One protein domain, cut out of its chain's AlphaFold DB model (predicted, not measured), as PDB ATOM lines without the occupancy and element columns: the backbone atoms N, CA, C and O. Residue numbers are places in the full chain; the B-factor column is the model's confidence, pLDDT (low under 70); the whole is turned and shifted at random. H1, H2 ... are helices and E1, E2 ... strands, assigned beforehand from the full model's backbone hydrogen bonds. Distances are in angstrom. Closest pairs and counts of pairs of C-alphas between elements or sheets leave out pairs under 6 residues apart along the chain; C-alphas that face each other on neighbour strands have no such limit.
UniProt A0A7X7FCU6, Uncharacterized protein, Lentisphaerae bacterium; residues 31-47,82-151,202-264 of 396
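Overview. This is residues 31 to 47, 82 to 151 and 202 to 264 of the 396 residues of an uncharacterized protein of Lentisphaerae bacterium (UniProt A0A7X7FCU6). One helix, H3, runs through the middle; H1 and H4 pack on it to make an up-and-down bundle of three helices, each running against the one before it in the chain, and H5 crosses H3 on another side. The small hairpin E1-E2 packs on H3 through E2, with H6 and H7 beside it, and residues 31 to 47 make a long loop with no named element. The printed part has 150 residues, with seven named helices and two named strands in the order H1 H2 H3 H4 H5 E1 E2 H6 H7; the sheet E1 - E2 is antiparallel and the class is mostly helix. The whole is compact, with a radius of gyration of the C-alphas of 14.7 A and spans of 41 by 35 by 27 A.

Along the chain. Find the sheet first: strand E1 is residues 225 to 228, beginning at C-alpha 225 at (-36.724, 54.291, 91.429), and E2 is residues 231 to 234. Just before them look for H5, residues 202 to 222, 30.4 A long, and after them H6, residues 235 to 240, and H7, residues 243 to 252, which ends at C-alpha 252 at (-28.706, 43.140, 81.280). Then find C-alpha 82 at (-31.785, 41.169, 98.734), where H1, residues 82 to 95, begins its 20.1 A. H2 is residues 98 to 102, H3 residues 104 to 123, 28.7 A, and H4 residues 131 to 149, 27.3 A.

Arrangement. In the hairpin E1 and E2, look for N 226 and O 233 at 2.8 A and N 228 and O 231 at 2.9 A. From E2, go to H3, the hub: the C-alphas of Asn 116 and Ala 231, their closest, are 5.5 A apart. H3 touches H1 at a shallow tilt of 14 degrees, opposite ways, closest at C-alphas 117 and 89, 4.5 A. H3 and H4, a helical hairpin, touch at 34.9 degrees, only just shallow, closest at C-alphas 107 and 144, 5.0 A. With residues 104 to 113 alone H3 touches H5, at a steep tilt of 62 degrees, the same way, closest at C-alphas 109 and 212, 4.0 A. With residues 115 to 123 alone it touches H7, closest at C-alphas 123 and 245, 4.7 A. H2 touches H3 only at the corner, closest at C-alphas 101 and 107, 4.4 A. H6 and H7 are close but not clearly touching, closest at C-alphas 238 and 246, 7.7 A. H1 and H5 are apart. In H1, H3, H4, H5, H6 and H7 every O i to N i+4 pair is within hydrogen-bond range; in H2 0 of 1 is, beside 2 of 2 O i to N i+3 pairs.

Size, cuts and confidence. The two C-alphas farthest apart are those of Asn 41 and Leu 222, 42.8 A. Residues 48 to 81 are not printed, a gap of 27.9 A between C-alphas 47 and 82; residues 152 to 201 are not printed, a gap of 12.6 A between C-alphas 151 and 202. Of the links that are printed whole, H3 to H4 is short and the others are tight. Mean pLDDT of the printed part is 90.7, with residues 38 to 39 under 70.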
ATOM      1  N   PRO A  31     -35.435  29.435  76.788       77.75
ATOM      2  CA  PRO A  31     -36.111  29.494  78.085       77.75
ATOM      3  C   PRO A  31     -35.163  29.883  79.230       77.75
ATOM      4  O   PRO A  31     -35.613  30.366  80.261       77.75
ATOM      5  N   ALA A  32     -33.849  29.706  79.049       80.25
ATOM      6  CA  ALA A  32     -32.851  29.984  80.080       80.25
ATOM      7  C   ALA A  32     -32.335  31.429  80.078       80.25
ATOM      8  O   ALA A  32     -31.943  31.930  81.125       80.25
ATOM      9  N   CYS A  33     -32.280  32.095  78.918       78.56
ATOM     10  CA  CYS A  33     -31.736  33.457  78.820       78.56
ATOM     11  C   CYS A  33     -32.629  34.443  78.059       78.56
ATOM     12  O   CYS A  33     -32.288  35.621  77.955       78.56
ATOM     13  N   SER A  34     -33.767  33.987  77.534       79.44
ATOM     14  CA  SER A  34     -34.714  34.760  76.722       79.44
ATOM     15  C   SER A  34     -34.132  35.379  75.450       79.44
ATOM     16  O   SER A  34     -34.742  36.268  74.854       79.44
ATOM     17  N   HIS A  35     -32.966  34.900  75.017       76.56
ATOM     18  CA  HIS A  35     -32.358  35.298  73.760       76.56
ATOM     19  C   HIS A  35     -33.003  34.544  72.597       76.56
ATOM     20  O   HIS A  35     -33.331  33.361  72.717       76.56
ATOM     21  N   GLU A  36     -33.196  35.219  71.469       77.19
ATOM     22  CA  GLU A  36     -33.737  34.586  70.275       77.19
ATOM     23  C   GLU A  36     -32.665  33.775  69.554       77.19
ATOM     24  O   GLU A  36     -31.584  34.268  69.259       77.19
ATOM     25  N   SER A  37     -32.974  32.523  69.249       70.62
ATOM     26  CA  SER A  37     -32.114  31.668  68.452       70.62
ATOM     27  C   SER A  37     -32.540  31.678  66.990       70.62
ATOM     28  O   SER A  37     -33.730  31.615  66.663       70.62
ATOM     29  N   SER A  38     -31.549  31.651  66.099       63.12
ATOM     30  CA  SER A  38     -31.734  31.370  64.675       63.12
ATOM     31  C   SER A  38     -32.117  29.906  64.386       63.12
ATOM     32  O   SER A  38     -32.312  29.551  63.228       63.12
ATOM     33  N   GLY A  39     -32.210  29.050  65.414       64.50
ATOM     34  CA  GLY A  39     -32.486  27.613  65.313       64.50
ATOM     35  C   GLY A  39     -31.312  26.749  65.793       64.50
ATOM     36  O   GLY A  39     -30.214  27.246  66.028       64.50
ATOM     37  N   GLY A  40     -31.550  25.445  65.970       70.06
ATOM     38  CA  GLY A  40     -30.568  24.479  66.490       70.06
ATOM     39  C   GLY A  40     -31.013  23.806  67.792       70.06
ATOM     40  O   GLY A  40     -32.102  24.074  68.293       70.06
ATOM     41  N   ASN A  41     -30.179  22.910  68.327       81.31
ATOM     42  CA  ASN A  41     -30.467  22.208  69.588       81.31
ATOM     43  C   ASN A  41     -30.020  23.003  70.829       81.31
ATOM     44  O   ASN A  41     -30.466  22.697  71.929       81.31
ATOM     45  N   PHE A  42     -29.167  24.020  70.658       81.50
ATOM     46  CA  PHE A  42     -28.590  24.818  71.743       81.50
ATOM     47  C   PHE A  42     -28.682  26.317  71.447       81.50
ATOM     48  O   PHE A  42     -28.647  26.747  70.293       81.50
ATOM     49  N   CYS A  43     -28.803  27.117  72.502       79.31
ATOM     50  CA  CYS A  43     -28.825  28.567  72.445       79.31
ATOM     51  C   CYS A  43     -27.428  29.093  72.115       79.31
ATOM     52  O   CYS A  43     -26.486  28.847  72.859       79.31
ATOM     53  N   GLN A  44     -27.302  29.876  71.045       76.25
ATOM     54  CA  GLN A  44     -26.024  30.484  70.661       76.25
ATOM     55  C   GLN A  44     -25.534  31.554  71.651       76.25
ATOM     56  O   GLN A  44     -24.357  31.890  71.640       76.25
ATOM     57  N   HIS A  45     -26.419  32.068  72.515       76.19
ATOM     58  CA  HIS A  45     -26.075  33.066  73.528       76.19
ATOM     59  C   HIS A  45     -25.590  32.432  74.845       76.19
ATOM     60  O   HIS A  45     -24.535  32.799  75.346       76.19
ATOM     61  N   CYS A  46     -26.331  31.474  75.421       79.75
ATOM     62  CA  CYS A  46     -25.976  30.885  76.725       79.75
ATOM     63  C   CYS A  46     -25.612  29.394  76.700       79.75
ATOM     64  O   CYS A  46     -25.354  28.819  77.752       79.75
ATOM     65  N   GLY A  47     -25.656  28.733  75.541       80.12
ATOM     66  CA  GLY A  47     -25.377  27.299  75.406       80.12
ATOM     67  C   GLY A  47     -26.476  26.361  75.922       80.12
ATOM     68  O   GLY A  47     -26.372  25.155  75.725       80.12
ATOM     69  N   ALA A  82     -31.156  42.314  99.385       84.12
ATOM     70  CA  ALA A  82     -31.785  41.169  98.734       84.12
ATOM     71  C   ALA A  82     -33.329  41.199  98.782       84.12
ATOM     72  O   ALA A  82     -33.971  40.776  97.818       84.12
ATOM     73  N   ASP A  83     -33.928  41.721  99.855       88.75
ATOM     74  CA  ASP A  83     -35.383  41.837 100.017       88.75
ATOM     75  C   ASP A  83     -35.940  42.994  99.191       88.75
ATOM     76  O   ASP A  83     -36.965  42.852  98.518       88.75
ATOM     77  N   VAL A  84     -35.227  44.127  99.177       92.69
ATOM     78  CA  VAL A  84     -35.567  45.276  98.324       92.69
ATOM     79  C   VAL A  84     -35.512  44.876  96.849       92.69
ATOM     80  O   VAL A  84     -36.439  45.174  96.094       92.69
ATOM     81  N   ALA A  85     -34.470  44.146  96.438       93.88
ATOM     82  CA  ALA A  85     -34.347  43.631  95.079       93.88
ATOM     83  C   ALA A  85     -35.481  42.653  94.730       93.88
ATOM     84  O   ALA A  85     -36.099  42.785  93.674       93.88
ATOM     85  N   ALA A  86     -35.806  41.714  95.626       93.94
ATOM     86  CA  ALA A  86     -36.895  40.763  95.414       93.94
ATOM     87  C   ALA A  86     -38.266  41.454  95.298       93.94
ATOM     88  O   ALA A  86     -39.082  41.062  94.464       93.94
ATOM     89  N   ARG A  87     -38.512  42.519  96.073       94.62
ATOM     90  CA  ARG A  87     -39.727  43.338  95.949       94.62
ATOM     91  C   ARG A  87     -39.844  43.968  94.559       94.62
ATOM     92  O   ARG A  87     -40.887  43.816  93.930       94.62
ATOM     93  N   ILE A  88     -38.774  44.586  94.050       95.69
ATOM     94  CA  ILE A  88     -38.753  45.179  92.699       95.69
ATOM     95  C   ILE A  88     -39.039  44.116  91.632       95.69
ATOM     96  O   ILE A  88     -39.869  44.334  90.752       95.69
ATOM     97  N   VAL A  89     -38.392  42.949  91.734       96.12
ATOM     98  CA  VAL A  89     -38.600  41.823  90.810       96.12
ATOM     99  C   VAL A  89     -40.067  41.393  90.786       96.12
ATOM    100  O   VAL A  89     -40.635  41.222  89.706       96.12
ATOM    101  N   ARG A  90     -40.705  41.254  91.955       95.31
ATOM    102  CA  ARG A  90     -42.121  40.878  92.045       95.31
ATOM    103  C   ARG A  90     -43.041  41.960  91.507       95.31
ATOM    104  O   ARG A  90     -43.961  41.620  90.774       95.31
ATOM    105  N   GLU A  91     -42.812  43.228  91.827       95.31
ATOM    106  CA  GLU A  91     -43.598  44.347  91.287       95.31
ATOM    107  C   GLU A  91     -43.558  44.368  89.751       95.31
ATOM    108  O   GLU A  91     -44.599  44.450  89.094       95.31
ATOM    109  N   ASP A  92     -42.367  44.217  89.172       96.62
ATOM    110  CA  ASP A  92     -42.176  44.185  87.722       96.62
ATOM    111  C   ASP A  92     -42.855  42.964  87.087       96.62
ATOM    112  O   ASP A  92     -43.527  43.097  86.059       96.62
ATOM    113  N   LEU A  93     -42.751  41.792  87.718       94.75
ATOM    114  CA  LEU A  93     -43.434  40.575  87.285       94.75
ATOM    115  C   LEU A  93     -44.964  40.725  87.334       94.75
ATOM    116  O   LEU A  93     -45.644  40.405  86.357       94.75
ATOM    117  N   HIS A  94     -45.510  41.282  88.418       92.50
ATOM    118  CA  HIS A  94     -46.947  41.538  88.570       92.50
ATOM    119  C   HIS A  94     -47.468  42.549  87.543       92.50
ATOM    120  O   HIS A  94     -48.614  42.450  87.106       92.50
ATOM    121  N   SER A  95     -46.637  43.498  87.105       88.88
ATOM    122  CA  SER A  95     -47.014  44.457  86.061       88.88
ATOM    123  C   SER A  95     -47.177  43.817  84.668       88.88
ATOM    124  O   SER A  95     -47.838  44.386  83.793       88.88
ATOM    125  N   ALA A  96     -46.623  42.615  84.458       89.94
ATOM    126  CA  ALA A  96     -46.571  41.896  83.186       89.94
ATOM    127  C   ALA A  96     -47.621  40.769  83.082       89.94
ATOM    128  O   ALA A  96     -47.321  39.643  82.684       89.94
ATOM    129  N   THR A  97     -48.875  41.067  83.425       86.25
ATOM    130  CA  THR A  97     -49.984  40.098  83.358       86.25
ATOM    131  C   THR A  97     -50.317  39.652  81.929       86.25
ATOM    132  O   THR A  97     -50.041  40.360  80.957       86.25
ATOM    133  N   ALA A  98     -51.020  38.520  81.788       77.94
ATOM    134  CA  ALA A  98     -51.524  38.045  80.493       77.94
ATOM    135  C   ALA A  98     -52.359  39.108  79.747       77.94
ATOM    136  O   ALA A  98     -52.243  39.240  78.529       77.94
ATOM    137  N   GLY A  99     -53.138  39.922  80.472       84.12
ATOM    138  CA  GLY A  99     -53.896  41.038  79.897       84.12
ATOM    139  C   GLY A  99     -53.011  42.130  79.287       84.12
ATOM    140  O   GLY A  99     -53.381  42.725  78.276       84.12
ATOM    141  N   SER A 100     -51.806  42.346  79.825       87.38
ATOM    142  CA  SER A 100     -50.848  43.295  79.246       87.38
ATOM    143  C   SER A 100     -50.377  42.868  77.855       87.38
ATOM    144  O   SER A 100     -50.057  43.726  77.042       87.38
ATOM    145  N   LEU A 101     -50.387  41.572  77.533       89.56
ATOM    146  CA  LEU A 101     -49.935  41.060  76.234       89.56
ATOM    147  C   LEU A 101     -50.980  41.199  75.115       89.56
ATOM    148  O   LEU A 101     -50.667  40.940  73.954       89.56
ATOM    149  N   ALA A 102     -52.211  41.605  75.441       88.44
ATOM    150  CA  ALA A 102     -53.296  41.732  74.469       88.44
ATOM    151  C   ALA A 102     -53.108  42.908  73.494       88.44
ATOM    152  O   ALA A 102     -53.664  42.891  72.397       88.44
ATOM    153  N   THR A 103     -52.329  43.924  73.883       92.31
ATOM    154  CA  THR A 103     -52.027  45.095  73.047       92.31
ATOM    155  C   THR A 103     -50.525  45.209  72.796       92.31
ATOM    156  O   THR A 103     -49.734  44.811  73.655       92.31
ATOM    157  N   PRO A 104     -50.092  45.772  71.654       92.88
ATOM    158  CA  PRO A 104     -48.671  45.958  71.373       92.88
ATOM    159  C   PRO A 104     -47.988  46.867  72.401       92.88
ATOM    160  O   PRO A 104     -46.897  46.562  72.873       92.88
ATOM    161  N   GLU A 105     -48.638  47.956  72.807       93.25
ATOM    162  CA  GLU A 105     -48.090  48.881  73.797       93.25
ATOM    163  C   GLU A 105     -47.988  48.226  75.179       93.25
ATOM    164  O   GLU A 105     -46.999  48.418  75.892       93.25
ATOM    165  N   GLY A 106     -48.995  47.430  75.559       95.19
ATOM    166  CA  GLY A 106     -48.975  46.657  76.796       95.19
ATOM    167  C   GLY A 106     -47.864  45.604  76.796       95.19
ATOM    168  O   GLY A 106     -47.122  45.509  77.775       95.19
ATOM    169  N   ALA A 107     -47.683  44.884  75.684       95.75
ATOM    170  CA  ALA A 107     -46.626  43.890  75.527       95.75
ATOM    171  C   ALA A 107     -45.231  44.533  75.583       95.75
ATOM    172  O   ALA A 107     -44.330  43.989  76.217       95.75
ATOM    173  N   ALA A 108     -45.047  45.718  74.993       96.12
ATOM    174  CA  ALA A 108     -43.789  46.459  75.074       96.12
ATOM    175  C   ALA A 108     -43.477  46.960  76.488       96.12
ATOM    176  O   ALA A 108     -42.327  46.878  76.924       96.12
ATOM    177  N   ARG A 109     -44.483  47.440  77.226       96.44
ATOM    178  CA  ARG A 109     -44.316  47.816  78.636       96.44
ATOM    179  C   ARG A 109     -43.966  46.598  79.498       96.44
ATOM    180  O   ARG A 109     -43.036  46.673  80.291       96.44
ATOM    181  N   ALA A 110     -44.666  45.479  79.305       96.88
ATOM    182  CA  ALA A 110     -44.383  44.220  79.995       96.88
ATOM    183  C   ALA A 110     -42.962  43.719  79.694       96.88
ATOM    184  O   ALA A 110     -42.243  43.317  80.604       96.88
ATOM    185  N   LEU A 111     -42.514  43.812  78.437       95.88
ATOM    186  CA  LEU A 111     -41.144  43.472  78.054       95.88
ATOM    187  C   LEU A 111     -40.110  44.331  78.799       95.88
ATOM    188  O   LEU A 111     -39.106  43.795  79.258       95.88
ATOM    189  N   ALA A 112     -40.350  45.640  78.933       96.25
ATOM    190  CA  ALA A 112     -39.459  46.535  79.671       96.25
ATOM    191  C   ALA A 112     -39.392  46.181  81.168       96.25
ATOM    192  O   ALA A 112     -38.293  46.078  81.710       96.25
ATOM    193  N   ALA A 113     -40.540  45.917  81.801       97.25
ATOM    194  CA  ALA A 113     -40.605  45.515  83.205       97.25
ATOM    195  C   ALA A 113     -39.896  44.179  83.458       97.25
ATOM    196  O   ALA A 113     -39.037  44.078  84.328       97.25
ATOM    197  N   LEU A 114     -40.168  43.157  82.645       96.69
ATOM    198  CA  LEU A 114     -39.539  41.845  82.807       96.69
ATOM    199  C   LEU A 114     -38.035  41.865  82.503       96.69
ATOM    200  O   LEU A 114     -37.263  41.156  83.149       96.69
ATOM    201  N   ALA A 115     -37.596  42.691  81.547       95.44
ATOM    202  CA  ALA A 115     -36.173  42.921  81.313       95.44
ATOM    203  C   ALA A 115     -35.506  43.593  82.525       95.44
ATOM    204  O   ALA A 115     -34.392  43.215  82.891       95.44
ATOM    205  N   ASN A 116     -36.197  44.532  83.182       97.31
ATOM    206  CA  ASN A 116     -35.727  45.134  84.425       97.31
ATOM    207  C   ASN A 116     -35.629  44.100  85.552       97.31
ATOM    208  O   ASN A 116     -34.556  43.949  86.130       97.31
ATOM    209  N   ALA A 117     -36.681  43.310  85.784       96.31
ATOM    210  CA  ALA A 117     -36.691  42.227  86.767       96.31
ATOM    211  C   ALA A 117     -35.512  41.259  86.570       96.31
ATOM    212  O   ALA A 117     -34.786  40.943  87.514       96.31
ATOM    213  N   LYS A 118     -35.258  40.846  85.321       94.88
ATOM    214  CA  LYS A 118     -34.107  40.006  84.966       94.88
ATOM    215  C   LYS A 118     -32.773  40.685  85.305       94.88
ATOM    216  O   LYS A 118     -31.880  40.027  85.834       94.88
ATOM    217  N   ALA A 119     -32.625  41.976  85.005       95.50
ATOM    218  CA  ALA A 119     -31.405  42.729  85.295       95.50
ATOM    219  C   ALA A 119     -31.163  42.892  86.805       95.50
ATOM    220  O   ALA A 119     -30.037  42.687  87.265       95.50
ATOM    221  N   VAL A 120     -32.212  43.203  87.571       95.88
ATOM    222  CA  VAL A 120     -32.156  43.335  89.035       95.88
ATOM    223  C   VAL A 120     -31.778  42.009  89.678       95.88
ATOM    224  O   VAL A 120     -30.827  41.967  90.454       95.88
ATOM    225  N   PHE A 121     -32.442  40.918  89.295       93.12
ATOM    226  CA  PHE A 121     -32.125  39.584  89.804       93.12
ATOM    227  C   PHE A 121     -30.686  39.159  89.478       93.12
ATOM    228  O   PHE A 121     -29.997  38.597  90.325       93.12
ATOM    229  N   ALA A 122     -30.194  39.464  88.271       91.75
ATOM    230  CA  ALA A 122     -28.822  39.143  87.885       91.75
ATOM    231  C   ALA A 122     -27.770  39.895  88.722       91.75
ATOM    232  O   ALA A 122     -26.693  39.354  88.970       91.75
ATOM    233  N   ALA A 123     -28.055  41.132  89.138       93.44
ATOM    234  CA  ALA A 123     -27.147  41.944  89.947       93.44
ATOM    235  C   ALA A 123     -27.265  41.665  91.456       93.44
ATOM    236  O   ALA A 123     -26.271  41.720  92.179       93.44
ATOM    237  N   PHE A 124     -28.465  41.341  91.929       92.12
ATOM    238  CA  PHE A 124     -28.769  41.087  93.333       92.12
ATOM    239  C   PHE A 124     -29.466  39.729  93.465       92.12
ATOM    240  O   PHE A 124     -30.680  39.678  93.682       92.12
ATOM    241  N   PRO A 125     -28.725  38.615  93.302       84.12
ATOM    242  CA  PRO A 125     -29.298  37.294  93.492       84.12
ATOM    243  C   PRO A 125     -29.803  37.185  94.932       84.12
ATOM    244  O   PRO A 125     -29.057  37.393  95.886       84.12
ATOM    245  N   SER A 126     -31.090  36.891  95.071       77.94
ATOM    246  CA  SER A 126     -31.775  36.787  96.352       77.94
ATOM    247  C   SER A 126     -32.419  35.415  96.445       77.94
ATOM    248  O   SER A 126     -33.105  34.996  95.514       77.94
ATOM    249  N   SER A 127     -32.234  34.730  97.574       72.25
ATOM    250  CA  SER A 127     -32.975  33.501  97.877       72.25
ATOM    251  C   SER A 127     -34.481  33.750  98.012       72.25
ATOM    252  O   SER A 127     -35.258  32.804  97.946       72.25
ATOM    253  N   ALA A 128     -34.902  35.012  98.169       81.19
ATOM    254  CA  ALA A 128     -36.304  35.411  98.229       81.19
ATOM    255  C   ALA A 128     -36.981  35.529  96.849       81.19
ATOM    256  O   ALA A 128     -38.181  35.809  96.797       81.19
ATOM    257  N   VAL A 129     -36.230  35.356  95.751       86.38
ATOM    258  CA  VAL A 129     -36.781  35.156  94.404       86.38
ATOM    259  C   VAL A 129     -36.743  33.665  94.099       86.38
ATOM    260  O   VAL A 129     -35.684  33.042  94.037       86.38
ATOM    261  N   THR A 130     -37.918  33.089  93.915       90.25
ATOM    262  CA  THR A 130     -38.109  31.668  93.658       90.25
ATOM    263  C   THR A 130     -37.674  31.289  92.242       90.25
ATOM    264  O   THR A 130     -37.704  32.082  91.297       90.25
ATOM    265  N   GLU A 131     -37.318  30.018  92.065       89.19
ATOM    266  CA  GLU A 131     -37.052  29.448  90.740       89.19
ATOM    267  C   GLU A 131     -38.276  29.556  89.811       89.19
ATOM    268  O   GLU A 131     -38.129  29.731  88.601       89.19
ATOM    269  N   GLU A 132     -39.488  29.512  90.370       91.38
ATOM    270  CA  GLU A 132     -40.722  29.709  89.612       91.38
ATOM    271  C   GLU A 132     -40.855  31.145  89.094       91.38
ATOM    272  O   GLU A 132     -41.062  31.336  87.898       91.38
ATOM    273  N   GLU A 133     -40.637  32.160  89.934       92.88
ATOM    274  CA  GLU A 133     -40.614  33.564  89.494       92.88
ATOM    275  C   GLU A 133     -39.556  33.782  88.403       92.88
ATOM    276  O   GLU A 133     -39.814  34.449  87.397       92.88
ATOM    277  N   ARG A 134     -38.382  33.145  88.526       90.69
ATOM    278  CA  ARG A 134     -37.354  33.184  87.480       90.69
ATOM    279  C   ARG A 134     -37.863  32.598  86.165       90.69
ATOM    280  O   ARG A 134     -37.636  33.201  85.113       90.69
ATOM    281  N   ARG A 135     -38.543  31.448  86.182       91.38
ATOM    282  CA  ARG A 135     -39.152  30.863  84.974       91.38
ATOM    283  C   ARG A 135     -40.219  31.777  84.379       91.38
ATOM    284  O   ARG A 135     -40.221  31.981  83.165       91.38
ATOM    285  N   GLN A 136     -41.063  32.376  85.215       93.75
ATOM    286  CA  GLN A 136     -42.113  33.299  84.783       93.75
ATOM    287  C   GLN A 136     -41.542  34.544  84.102       93.75
ATOM    288  O   GLN A 136     -42.058  34.950  83.062       93.75
ATOM    289  N   ILE A 137     -40.429  35.096  84.598       93.88
ATOM    290  CA  ILE A 137     -39.734  36.213  83.940       93.88
ATOM    291  C   ILE A 137     -39.294  35.819  82.526       93.88
ATOM    292  O   ILE A 137     -39.588  36.527  81.560       93.88
ATOM    293  N   HIS A 138     -38.626  34.673  82.374       91.12
ATOM    294  CA  HIS A 138     -38.114  34.250  81.069       91.12
ATOM    295  C   HIS A 138     -39.239  33.914  80.080       91.12
ATOM    296  O   HIS A 138     -39.167  34.315  78.911       91.12
ATOM    297  N   ALA A 139     -40.284  33.228  80.549       91.50
ATOM    298  CA  ALA A 139     -41.472  32.906  79.767       91.50
ATOM    299  C   ALA A 139     -42.246  34.170  79.363       91.50
ATOM    300  O   ALA A 139     -42.647  34.307  78.206       91.50
ATOM    301  N   GLY A 140     -42.392  35.129  80.278       94.31
ATOM    302  CA  GLY A 140     -43.038  36.411  80.019       94.31
ATOM    303  C   GLY A 140     -42.290  37.241  78.974       94.31
ATOM    304  O   GLY A 140     -42.922  37.780  78.065       94.31
ATOM    305  N   ILE A 141     -40.950  37.280  79.016       93.44
ATOM    306  CA  ILE A 141     -40.139  37.943  77.979       93.44
ATOM    307  C   ILE A 141     -40.385  37.285  76.618       93.44
ATOM    308  O   ILE A 141     -40.606  37.982  75.627       93.44
ATOM    309  N   ALA A 142     -40.374  35.950  76.552       90.00
ATOM    310  CA  ALA A 142     -40.635  35.225  75.312       90.00
ATOM    311  C   ALA A 142     -42.045  35.510  74.765       90.00
ATOM    312  O   ALA A 142     -42.208  35.769  73.569       90.00
ATOM    313  N   ALA A 143     -43.058  35.514  75.632       91.56
ATOM    314  CA  ALA A 143     -44.440  35.805  75.267       91.56
ATOM    315  C   ALA A 143     -44.611  37.248  74.767       91.56
ATOM    316  O   ALA A 143     -45.163  37.459  73.686       91.56
ATOM    317  N   ALA A 144     -44.066  38.233  75.489       93.75
ATOM    318  CA  ALA A 144     -44.102  39.638  75.097       93.75
ATOM    319  C   ALA A 144     -43.402  39.874  73.754       93.75
ATOM    320  O   ALA A 144     -43.937  40.551  72.875       93.75
ATOM    321  N   ARG A 145     -42.237  39.250  73.543       92.50
ATOM    322  CA  ARG A 145     -41.518  39.339  72.268       92.50
ATOM    323  C   ARG A 145     -42.330  38.765  71.112       92.50
ATOM    324  O   ARG A 145     -42.432  39.428  70.083       92.50
ATOM    325  N   ASN A 146     -42.934  37.589  71.280       89.06
ATOM    326  CA  ASN A 146     -43.781  36.968  70.257       89.06
ATOM    327  C   ASN A 146     -45.022  37.816  69.924       89.06
ATOM    328  O   ASN A 146     -45.352  37.977  68.746       89.06
ATOM    329  N   ALA A 147     -45.673  38.389  70.943       90.88
ATOM    330  CA  ALA A 147     -46.831  39.270  70.779       90.88
ATOM    331  C   ALA A 147     -46.490  40.560  70.012       90.88
ATOM    332  O   ALA A 147     -47.299  41.064  69.237       90.88
ATOM    333  N   LEU A 148     -45.278  41.083  70.199       92.62
ATOM    334  CA  LEU A 148     -44.789  42.261  69.487       92.62
ATOM    335  C   LEU A 148     -44.371  41.944  68.047       92.62
ATOM    336  O   LEU A 148     -44.735  42.682  67.133       92.62
ATOM    337  N   PHE A 149     -43.621  40.857  67.837       91.00
ATOM    338  CA  PHE A 149     -42.972  40.550  66.556       91.00
ATOM    339  C   PHE A 149     -43.955  40.325  65.408       91.00
ATOM    340  O   PHE A 149     -43.673  40.648  64.253       91.00
ATOM    341  N   SER A 150     -45.119  39.769  65.725       88.38
ATOM    342  CA  SER A 150     -46.144  39.460  64.740       88.38
ATOM    343  C   SER A 150     -47.435  40.217  65.025       88.38
ATOM    344  O   SER A 150     -47.834  40.400  66.169       88.38
ATOM    345  N   ALA A 151     -48.092  40.675  63.968       88.44
ATOM    346  CA  ALA A 151     -49.379  41.340  64.022       88.44
ATOM    347  C   ALA A 151     -50.411  40.497  63.275       88.44
ATOM    348  O   ALA A 151     -50.164  40.017  62.166       88.44
ATOM    349  N   ALA A 202     -39.120  46.481  61.199       85.62
ATOM    350  CA  ALA A 202     -38.200  46.912  62.239       85.62
ATOM    351  C   ALA A 202     -38.524  48.320  62.784       85.62
ATOM    352  O   ALA A 202     -38.379  48.572  63.980       85.62
ATOM    353  N   SER A 203     -38.983  49.239  61.927       88.25
ATOM    354  CA  SER A 203     -39.361  50.602  62.329       88.25
ATOM    355  C   SER A 203     -40.594  50.624  63.229       88.25
ATOM    356  O   SER A 203     -40.619  51.343  64.231       88.25
ATOM    357  N   GLU A 204     -41.588  49.801  62.909       90.75
ATOM    358  CA  GLU A 204     -42.800  49.642  63.704       90.75
ATOM    359  C   GLU A 204     -42.472  49.060  65.086       90.75
ATOM    360  O   GLU A 204     -42.867  49.627  66.105       90.75
ATOM    361  N   LEU A 205     -41.661  47.995  65.135       90.50
ATOM    362  CA  LEU A 205     -41.208  47.391  66.391       90.50
ATOM    363  C   LEU A 205     -40.455  48.384  67.276       90.50
ATOM    364  O   LEU A 205     -40.769  48.502  68.460       90.50
ATOM    365  N   ARG A 206     -39.494  49.128  66.712       90.88
ATOM    366  CA  ARG A 206     -38.747  50.152  67.458       90.88
ATOM    367  C   ARG A 206     -39.667  51.185  68.093       90.88
ATOM    368  O   ARG A 206     -39.477  51.519  69.258       90.88
ATOM    369  N   SER A 207     -40.654  51.666  67.342       92.25
ATOM    370  CA  SER A 207     -41.579  52.702  67.809       92.25
ATOM    371  C   SER A 207     -42.420  52.208  68.990       92.25
ATOM    372  O   SER A 207     -42.510  52.879  70.015       92.25
ATOM    373  N   ILE A 208     -42.962  50.990  68.891       94.19
ATOM    374  CA  ILE A 208     -43.776  50.378  69.952       94.19
ATOM    375  C   ILE A 208     -42.927  50.084  71.199       94.19
ATOM    376  O   ILE A 208     -43.343  50.376  72.320       94.19
ATOM    377  N   ILE A 209     -41.715  49.551  71.019       93.88
ATOM    378  CA  ILE A 209     -40.798  49.239  72.125       93.88
ATOM    379  C   ILE A 209     -40.337  50.511  72.837       93.88
ATOM    380  O   ILE A 209     -40.289  50.533  74.066       93.88
ATOM    381  N   ALA A 210     -40.037  51.578  72.093       93.06
ATOM    382  CA  ALA A 210     -39.693  52.873  72.670       93.06
ATOM    383  C   ALA A 210     -40.841  53.425  73.531       93.06
ATOM    384  O   ALA A 210     -40.609  53.801  74.679       93.06
ATOM    385  N   ALA A 211     -42.082  53.375  73.033       94.62
ATOM    386  CA  ALA A 211     -43.258  53.800  73.790       94.62
ATOM    387  C   ALA A 211     -43.475  52.958  75.063       94.62
ATOM    388  O   ALA A 211     -43.743  53.501  76.134       94.62
ATOM    389  N   GLY A 212     -43.313  51.633  74.980       95.25
ATOM    390  CA  GLY A 212     -43.414  50.750  76.147       95.25
ATOM    391  C   GLY A 212     -42.344  51.029  77.205       95.25
ATOM    392  O   GLY A 212     -42.654  51.077  78.396       95.25
ATOM    393  N   ARG A 213     -41.100  51.281  76.777       94.88
ATOM    394  CA  ARG A 213     -39.992  51.677  77.662       94.88
ATOM    395  C   ARG A 213     -40.244  53.017  78.336       94.88
ATOM    396  O   ARG A 213     -39.966  53.143  79.523       94.88
ATOM    397  N   GLN A 214     -40.788  53.992  77.608       95.62
ATOM    398  CA  GLN A 214     -41.146  55.287  78.177       95.62
ATOM    399  C   GLN A 214     -42.214  55.134  79.268       95.62
ATOM    400  O   GLN A 214     -42.014  55.607  80.381       95.62
ATOM    401  N   ARG A 215     -43.294  54.387  79.001       96.06
ATOM    402  CA  ARG A 215     -44.342  54.128  80.004       96.06
ATOM    403  C   ARG A 215     -43.812  53.401  81.240       96.06
ATOM    404  O   ARG A 215     -44.244  53.678  82.355       96.06
ATOM    405  N   PHE A 216     -42.886  52.460  81.057       96.94
ATOM    406  CA  PHE A 216     -42.233  51.786  82.182       96.94
ATOM    407  C   PHE A 216     -41.323  52.733  82.981       96.94
ATOM    408  O   PHE A 216     -41.298  52.666  84.209       96.94
ATOM    409  N   ALA A 217     -40.610  53.638  82.305       96.62
ATOM    410  CA  ALA A 217     -39.787  54.655  82.952       96.62
ATOM    411  C   ALA A 217     -40.633  55.627  83.791       96.62
ATOM    412  O   ALA A 217     -40.291  55.891  84.938       96.62
ATOM    413  N   GLU A 218     -41.764  56.096  83.259       96.94
ATOM    414  CA  GLU A 218     -42.718  56.943  83.988       96.94
ATOM    415  C   GLU A 218     -43.234  56.242  85.256       96.94
ATOM    416  O   GLU A 218     -43.177  56.812  86.345       96.94
ATOM    417  N   ALA A 219     -43.646  54.974  85.147       95.62
ATOM    418  CA  ALA A 219     -44.063  54.177  86.304       95.62
ATOM    419  C   ALA A 219     -42.929  53.975  87.328       95.62
ATOM    420  O   ALA A 219     -43.163  54.031  88.532       95.62
ATOM    421  N   SER A 220     -41.694  53.778  86.860       97.38
ATOM    422  CA  SER A 220     -40.526  53.610  87.729       97.38
ATOM    423  C   SER A 220     -40.183  54.887  88.496       97.38
ATOM    424  O   SER A 220     -39.852  54.816  89.678       97.38
ATOM    425  N   LEU A 221     -40.313  56.054  87.859       96.44
ATOM    426  CA  LEU A 221     -40.144  57.349  88.519       96.44
ATOM    427  C   LEU A 221     -41.213  57.579  89.592       96.44
ATOM    428  O   LEU A 221     -40.882  58.016  90.692       96.44
ATOM    429  N   LEU A 222     -42.475  57.232  89.311       96.06
ATOM    430  CA  LEU A 222     -43.558  57.293  90.303       96.06
ATOM    431  C   LEU A 222     -43.315  56.351  91.492       96.06
ATOM    432  O   LEU A 222     -43.698  56.669  92.613       96.06
ATOM    433  N   ALA A 223     -42.630  55.230  91.263       94.75
ATOM    434  CA  ALA A 223     -42.178  54.308  92.303       94.75
ATOM    435  C   ALA A 223     -40.864  54.744  92.992       94.75
ATOM    436  O   ALA A 223     -40.242  53.935  93.678       94.75
ATOM    437  N   ALA A 224     -40.418  55.993  92.795       95.50
ATOM    438  CA  ALA A 224     -39.183  56.557  93.350       95.50
ATOM    439  C   ALA A 224     -37.911  55.742  93.032       95.50
ATOM    440  O   ALA A 224     -36.942  55.738  93.796       95.50
ATOM    441  N   ARG A 225     -37.893  55.043  91.890       97.06
ATOM    442  CA  ARG A 225     -36.724  54.291  91.429       97.06
ATOM    443  C   ARG A 225     -35.740  55.215  90.716       97.06
ATOM    444  O   ARG A 225     -36.126  56.119  89.976       97.06
ATOM    445  N   VAL A 226     -34.454  54.934  90.888       97.06
ATOM    446  CA  VAL A 226     -33.345  55.599  90.200       97.06
ATOM    447  C   VAL A 226     -32.836  54.744  89.045       97.06
ATOM    448  O   VAL A 226     -32.995  53.521  89.023       97.06
ATOM    449  N   LYS A 227     -32.222  55.402  88.062       96.25
ATOM    450  CA  LYS A 227     -31.747  54.758  86.839       96.25
ATOM    451  C   LYS A 227     -30.263  54.396  86.949       96.25
ATOM    452  O   LYS A 227     -29.427  55.283  87.085       96.25
ATOM    453  N   ASN A 228     -29.927  53.118  86.774       95.94
ATOM    454  CA  ASN A 228     -28.550  52.641  86.623       95.94
ATOM    455  C   ASN A 228     -28.379  51.969  85.251       95.94
ATOM    456  O   ASN A 228     -28.834  50.850  85.007       95.94
ATOM    457  N   GLY A 229     -27.756  52.687  84.313       92.44
ATOM    458  CA  GLY A 229     -27.811  52.325  82.895       92.44
ATOM    459  C   GLY A 229     -29.219  52.492  82.352       92.44
ATOM    460  O   GLY A 229     -29.721  53.610  82.285       92.44
ATOM    461  N   ASN A 230     -29.843  51.378  81.976       93.62
ATOM    462  CA  ASN A 230     -31.240  51.305  81.552       93.62
ATOM    463  C   ASN A 230     -32.129  50.554  82.559       93.62
ATOM    464  O   ASN A 230     -33.335  50.463  82.336       93.62
ATOM    465  N   ALA A 231     -31.555  50.050  83.657       96.94
ATOM    466  CA  ALA A 231     -32.290  49.419  84.743       96.94
ATOM    467  C   ALA A 231     -32.798  50.477  85.732       96.94
ATOM    468  O   ALA A 231     -32.141  51.495  85.960       96.94
ATOM    469  N   TRP A 232     -33.950  50.206  86.332       98.06
ATOM    470  CA  TRP A 232     -34.610  51.012  87.347       98.06
ATOM    471  C   TRP A 232     -34.612  50.251  88.673       98.06
ATOM    472  O   TRP A 232     -35.201  49.172  88.773       98.06
ATOM    473  N   ILE A 233     -33.948  50.809  89.685       97.12
ATOM    474  CA  ILE A 233     -33.757  50.193  91.005       97.12
ATOM    475  C   ILE A 233     -34.056  51.176  92.136       97.12
ATOM    476  O   ILE A 233     -34.148  52.377  91.908       97.12
ATOM    477  N   ALA A 234     -34.207  50.684  93.364       96.12
ATOM    478  CA  ALA A 234     -34.318  51.552  94.534       96.12
ATOM    479  C   ALA A 234     -33.011  52.331  94.776       96.12
ATOM    480  O   ALA A 234     -31.920  51.826  94.501       96.12
ATOM    481  N   SER A 235     -33.124  53.549  95.310       95.06
ATOM    482  CA  SER A 235     -31.968  54.423  95.556       95.06
ATOM    483  C   SER A 235     -30.945  53.809  96.517       95.06
ATOM    484  O   SER A 235     -29.741  53.918  96.284       95.06
ATOM    485  N   GLU A 236     -31.405  53.074  97.536       93.56
ATOM    486  CA  GLU A 236     -30.531  52.375  98.476       93.56
ATOM    487  C   GLU A 236     -29.731  51.241  97.816       93.56
ATOM    488  O   GLU A 236     -28.582  50.999  98.187       93.56
ATOM    489  N   LEU A 237     -30.294  50.583  96.795       94.50
ATOM    490  CA  LEU A 237     -29.584  49.554  96.034       94.50
ATOM    491  C   LEU A 237     -28.518  50.162  95.133       94.50
ATOM    492  O   LEU A 237     -27.444  49.583  94.996       94.50
ATOM    493  N   ASP A 238     -28.801  51.315  94.526       95.44
ATOM    494  CA  ASP A 238     -27.841  52.005  93.662       95.44
ATOM    495  C   ASP A 238     -26.623  52.483  94.457       95.44
ATOM    496  O   ASP A 238     -25.483  52.234  94.060       95.44
ATOM    497  N   ALA A 239     -26.867  53.074  95.630       92.81
ATOM    498  CA  ALA A 239     -25.820  53.530  96.537       92.81
ATOM    499  C   ALA A 239     -24.938  52.378  97.055       92.81
ATOM    500  O   ALA A 239     -23.730  52.552  97.215       92.81
ATOM    501  N   ALA A 240     -25.523  51.199  97.294       91.56
ATOM    502  CA  ALA A 240     -24.809  50.022  97.788       91.56
ATOM    503  C   ALA A 240     -24.177  49.154  96.677       91.56
ATOM    504  O   ALA A 240     -23.423  48.224  96.976       91.56
ATOM    505  N   ALA A 241     -24.478  49.412  95.399       93.12
ATOM    506  CA  ALA A 241     -24.062  48.547  94.300       93.12
ATOM    507  C   ALA A 241     -22.545  48.589  94.060       93.12
ATOM    508  O   ALA A 241     -21.965  49.626  93.731       93.12
ATOM    509  N   THR A 242     -21.902  47.420  94.102       94.00
ATOM    510  CA  THR A 242     -20.505  47.255  93.662       94.00
ATOM    511  C   THR A 242     -20.355  47.508  92.157       94.00
ATOM    512  O   THR A 242     -21.315  47.378  91.397       94.00
ATOM    513  N   ALA A 243     -19.139  47.777  91.666       93.88
ATOM    514  CA  ALA A 243     -18.889  47.974  90.235       93.88
ATOM    515  C   ALA A 243     -19.329  46.763  89.392       93.88
ATOM    516  O   ALA A 243     -19.818  46.926  88.274       93.88
ATOM    517  N   LYS A 244     -19.221  45.542  89.937       93.88
ATOM    518  CA  LYS A 244     -19.728  44.325  89.287       93.88
ATOM    519  C   LYS A 244     -21.252  44.338  89.171       93.88
ATOM    520  O   LYS A 244     -21.780  44.033  88.108       93.88
ATOM    521  N   GLN A 245     -21.956  44.708  90.238       95.31
ATOM    522  CA  GLN A 245     -23.421  44.776  90.247       95.31
ATOM    523  C   GLN A 245     -23.937  45.886  89.334       95.31
ATOM    524  O   GLN A 245     -24.833  45.646  88.529       95.31
ATOM    525  N   GLN A 246     -23.313  47.066  89.370       95.88
ATOM    526  CA  GLN A 246     -23.610  48.153  88.439       95.88
ATOM    527  C   GLN A 246     -23.418  47.705  86.982       95.88
ATOM    528  O   GLN A 246     -24.292  47.930  86.150       95.88
ATOM    529  N   ALA A 247     -22.320  47.015  86.657       95.69
ATOM    530  CA  ALA A 247     -22.114  46.478  85.312       95.69
ATOM    531  C   ALA A 247     -23.158  45.414  84.934       95.69
ATOM    532  O   ALA A 247     -23.651  45.418  83.809       95.69
ATOM    533  N   LEU A 248     -23.557  44.539  85.864       95.00
ATOM    534  CA  LEU A 248     -24.614  43.550  85.632       95.00
ATOM    535  C   LEU A 248     -25.965  44.208  85.331       95.00
ATOM    536  O   LEU A 248     -26.620  43.796  84.371       95.00
ATOM    537  N   LEU A 249     -26.349  45.245  86.081       96.00
ATOM    538  CA  LEU A 249     -27.555  46.036  85.813       96.00
ATOM    539  C   LEU A 249     -27.493  46.665  84.420       96.00
ATOM    540  O   LEU A 249     -28.402  46.482  83.608       96.00
ATOM    541  N   ARG A 250     -26.395  47.368  84.115       95.94
ATOM    542  CA  ARG A 250     -26.204  48.091  82.850       95.94
ATOM    543  C   ARG A 250     -26.184  47.160  81.646       95.94
ATOM    544  O   ARG A 250     -26.799  47.476  80.636       95.94
ATOM    545  N   ARG A 251     -25.522  46.006  81.755       92.75
ATOM    546  CA  ARG A 251     -25.418  45.011  80.681       92.75
ATOM    547  C   ARG A 251     -26.738  44.305  80.408       92.75
ATOM    548  O   ARG A 251     -27.123  44.167  79.253       92.75
ATOM    549  N   ASN A 252     -27.445  43.870  81.451       91.81
ATOM    550  CA  ASN A 252     -28.706  43.140  81.280       91.81
ATOM    551  C   ASN A 252     -29.883  44.048  80.892       91.81
ATOM    552  O   ASN A 252     -30.884  43.551  80.383       91.81
ATOM    553  N   SER A 253     -29.760  45.361  81.100       92.81
ATOM    554  CA  SER A 253     -30.719  46.368  80.625       92.81
ATOM    555  C   SER A 253     -30.263  47.096  79.353       92.81
ATOM    556  O   SER A 253     -30.977  47.970  78.855       92.81
ATOM    557  N   ALA A 254     -29.085  46.758  78.821       91.81
ATOM    558  CA  ALA A 254     -28.476  47.453  77.696       91.81
ATOM    559  C   ALA A 254     -29.406  47.495  76.480       91.81
ATOM    560  O   ALA A 254     -30.166  46.561  76.212       91.81
ATOM    561  N   ASP A 255     -29.311  48.575  75.701       89.81
ATOM    562  CA  ASP A 255     -30.037  48.633  74.442       89.81
ATOM    563  C   ASP A 255     -29.594  47.494  73.518       89.81
ATOM    564  O   ASP A 255     -28.385  47.287  73.344       89.81
ATOM    565  N   PRO A 256     -30.544  46.745  72.936       89.69
ATOM    566  CA  PRO A 256     -30.217  45.655  72.037       89.69
ATOM    567  C   PRO A 256     -29.749  46.199  70.679       89.69
ATOM    568  O   PRO A 256     -29.592  47.406  70.492       89.69
ATOM    569  N   CYS A 257     -29.541  45.319  69.697       90.94
ATOM    570  CA  CYS A 257     -29.255  45.733  68.325       90.94
ATOM    571  C   CYS A 257     -30.316  46.747  67.837       90.94
ATOM    572  O   CYS A 257     -31.503  46.400  67.803       90.94
ATOM    573  N   PRO A 258     -29.921  47.972  67.434       89.75
ATOM    574  CA  PRO A 258     -30.868  49.023  67.065       89.75
ATOM    575  C   PRO A 258     -31.623  48.699  65.773       89.75
ATOM    576  O   PRO A 258     -32.778  49.082  65.622       89.75
ATOM    577  N   GLU A 259     -31.027  47.941  64.850       90.50
ATOM    578  CA  GLU A 259     -31.682  47.609  63.582       90.50
ATOM    579  C   GLU A 259     -32.863  46.662  63.757       90.50
ATOM    580  O   GLU A 259     -33.893  46.865  63.127       90.50
ATOM    581  N   CYS A 260     -32.750  45.681  64.650       89.88
ATOM    582  CA  CYS A 260     -33.790  44.676  64.869       89.88
ATOM    583  C   CYS A 260     -34.468  44.787  66.235       89.88
ATOM    584  O   CYS A 260     -35.210  43.887  66.599       89.88
ATOM    585  N   ALA A 261     -34.180  45.828  67.022       88.75
ATOM    586  CA  ALA A 261     -34.678  46.013  68.389       88.75
ATOM    587  C   ALA A 261     -34.498  44.780  69.301       88.75
ATOM    588  O   ALA A 261     -35.315  44.504  70.178       88.75
ATOM    589  N   GLY A 262     -33.432  44.010  69.084       88.44
ATOM    590  CA  GLY A 262     -33.161  42.800  69.858       88.44
ATOM    591  C   GLY A 262     -33.811  41.526  69.367       88.44
ATOM    592  O   GLY A 262     -33.690  40.515  70.051       88.44
ATOM    593  N   TYR A 263     -34.485  41.541  68.220       88.00
ATOM    594  CA  TYR A 263     -35.076  40.347  67.621       88.00
ATOM    595  C   TYR A 263     -34.070  39.498  66.860       88.00
ATOM    596  O   TYR A 263     -34.312  38.342  66.597       88.00
ATOM    597  N   GLY A 264     -32.929  40.029  66.441       88.56
ATOM    598  CA  GLY A 264     -32.034  39.267  65.565       88.56
ATOM    599  C   GLY A 264     -32.618  38.999  64.174       88.56
ATOM    600  O   GLY A 264     -31.883  38.618  63.272       88.56
TER     601      GLY A 264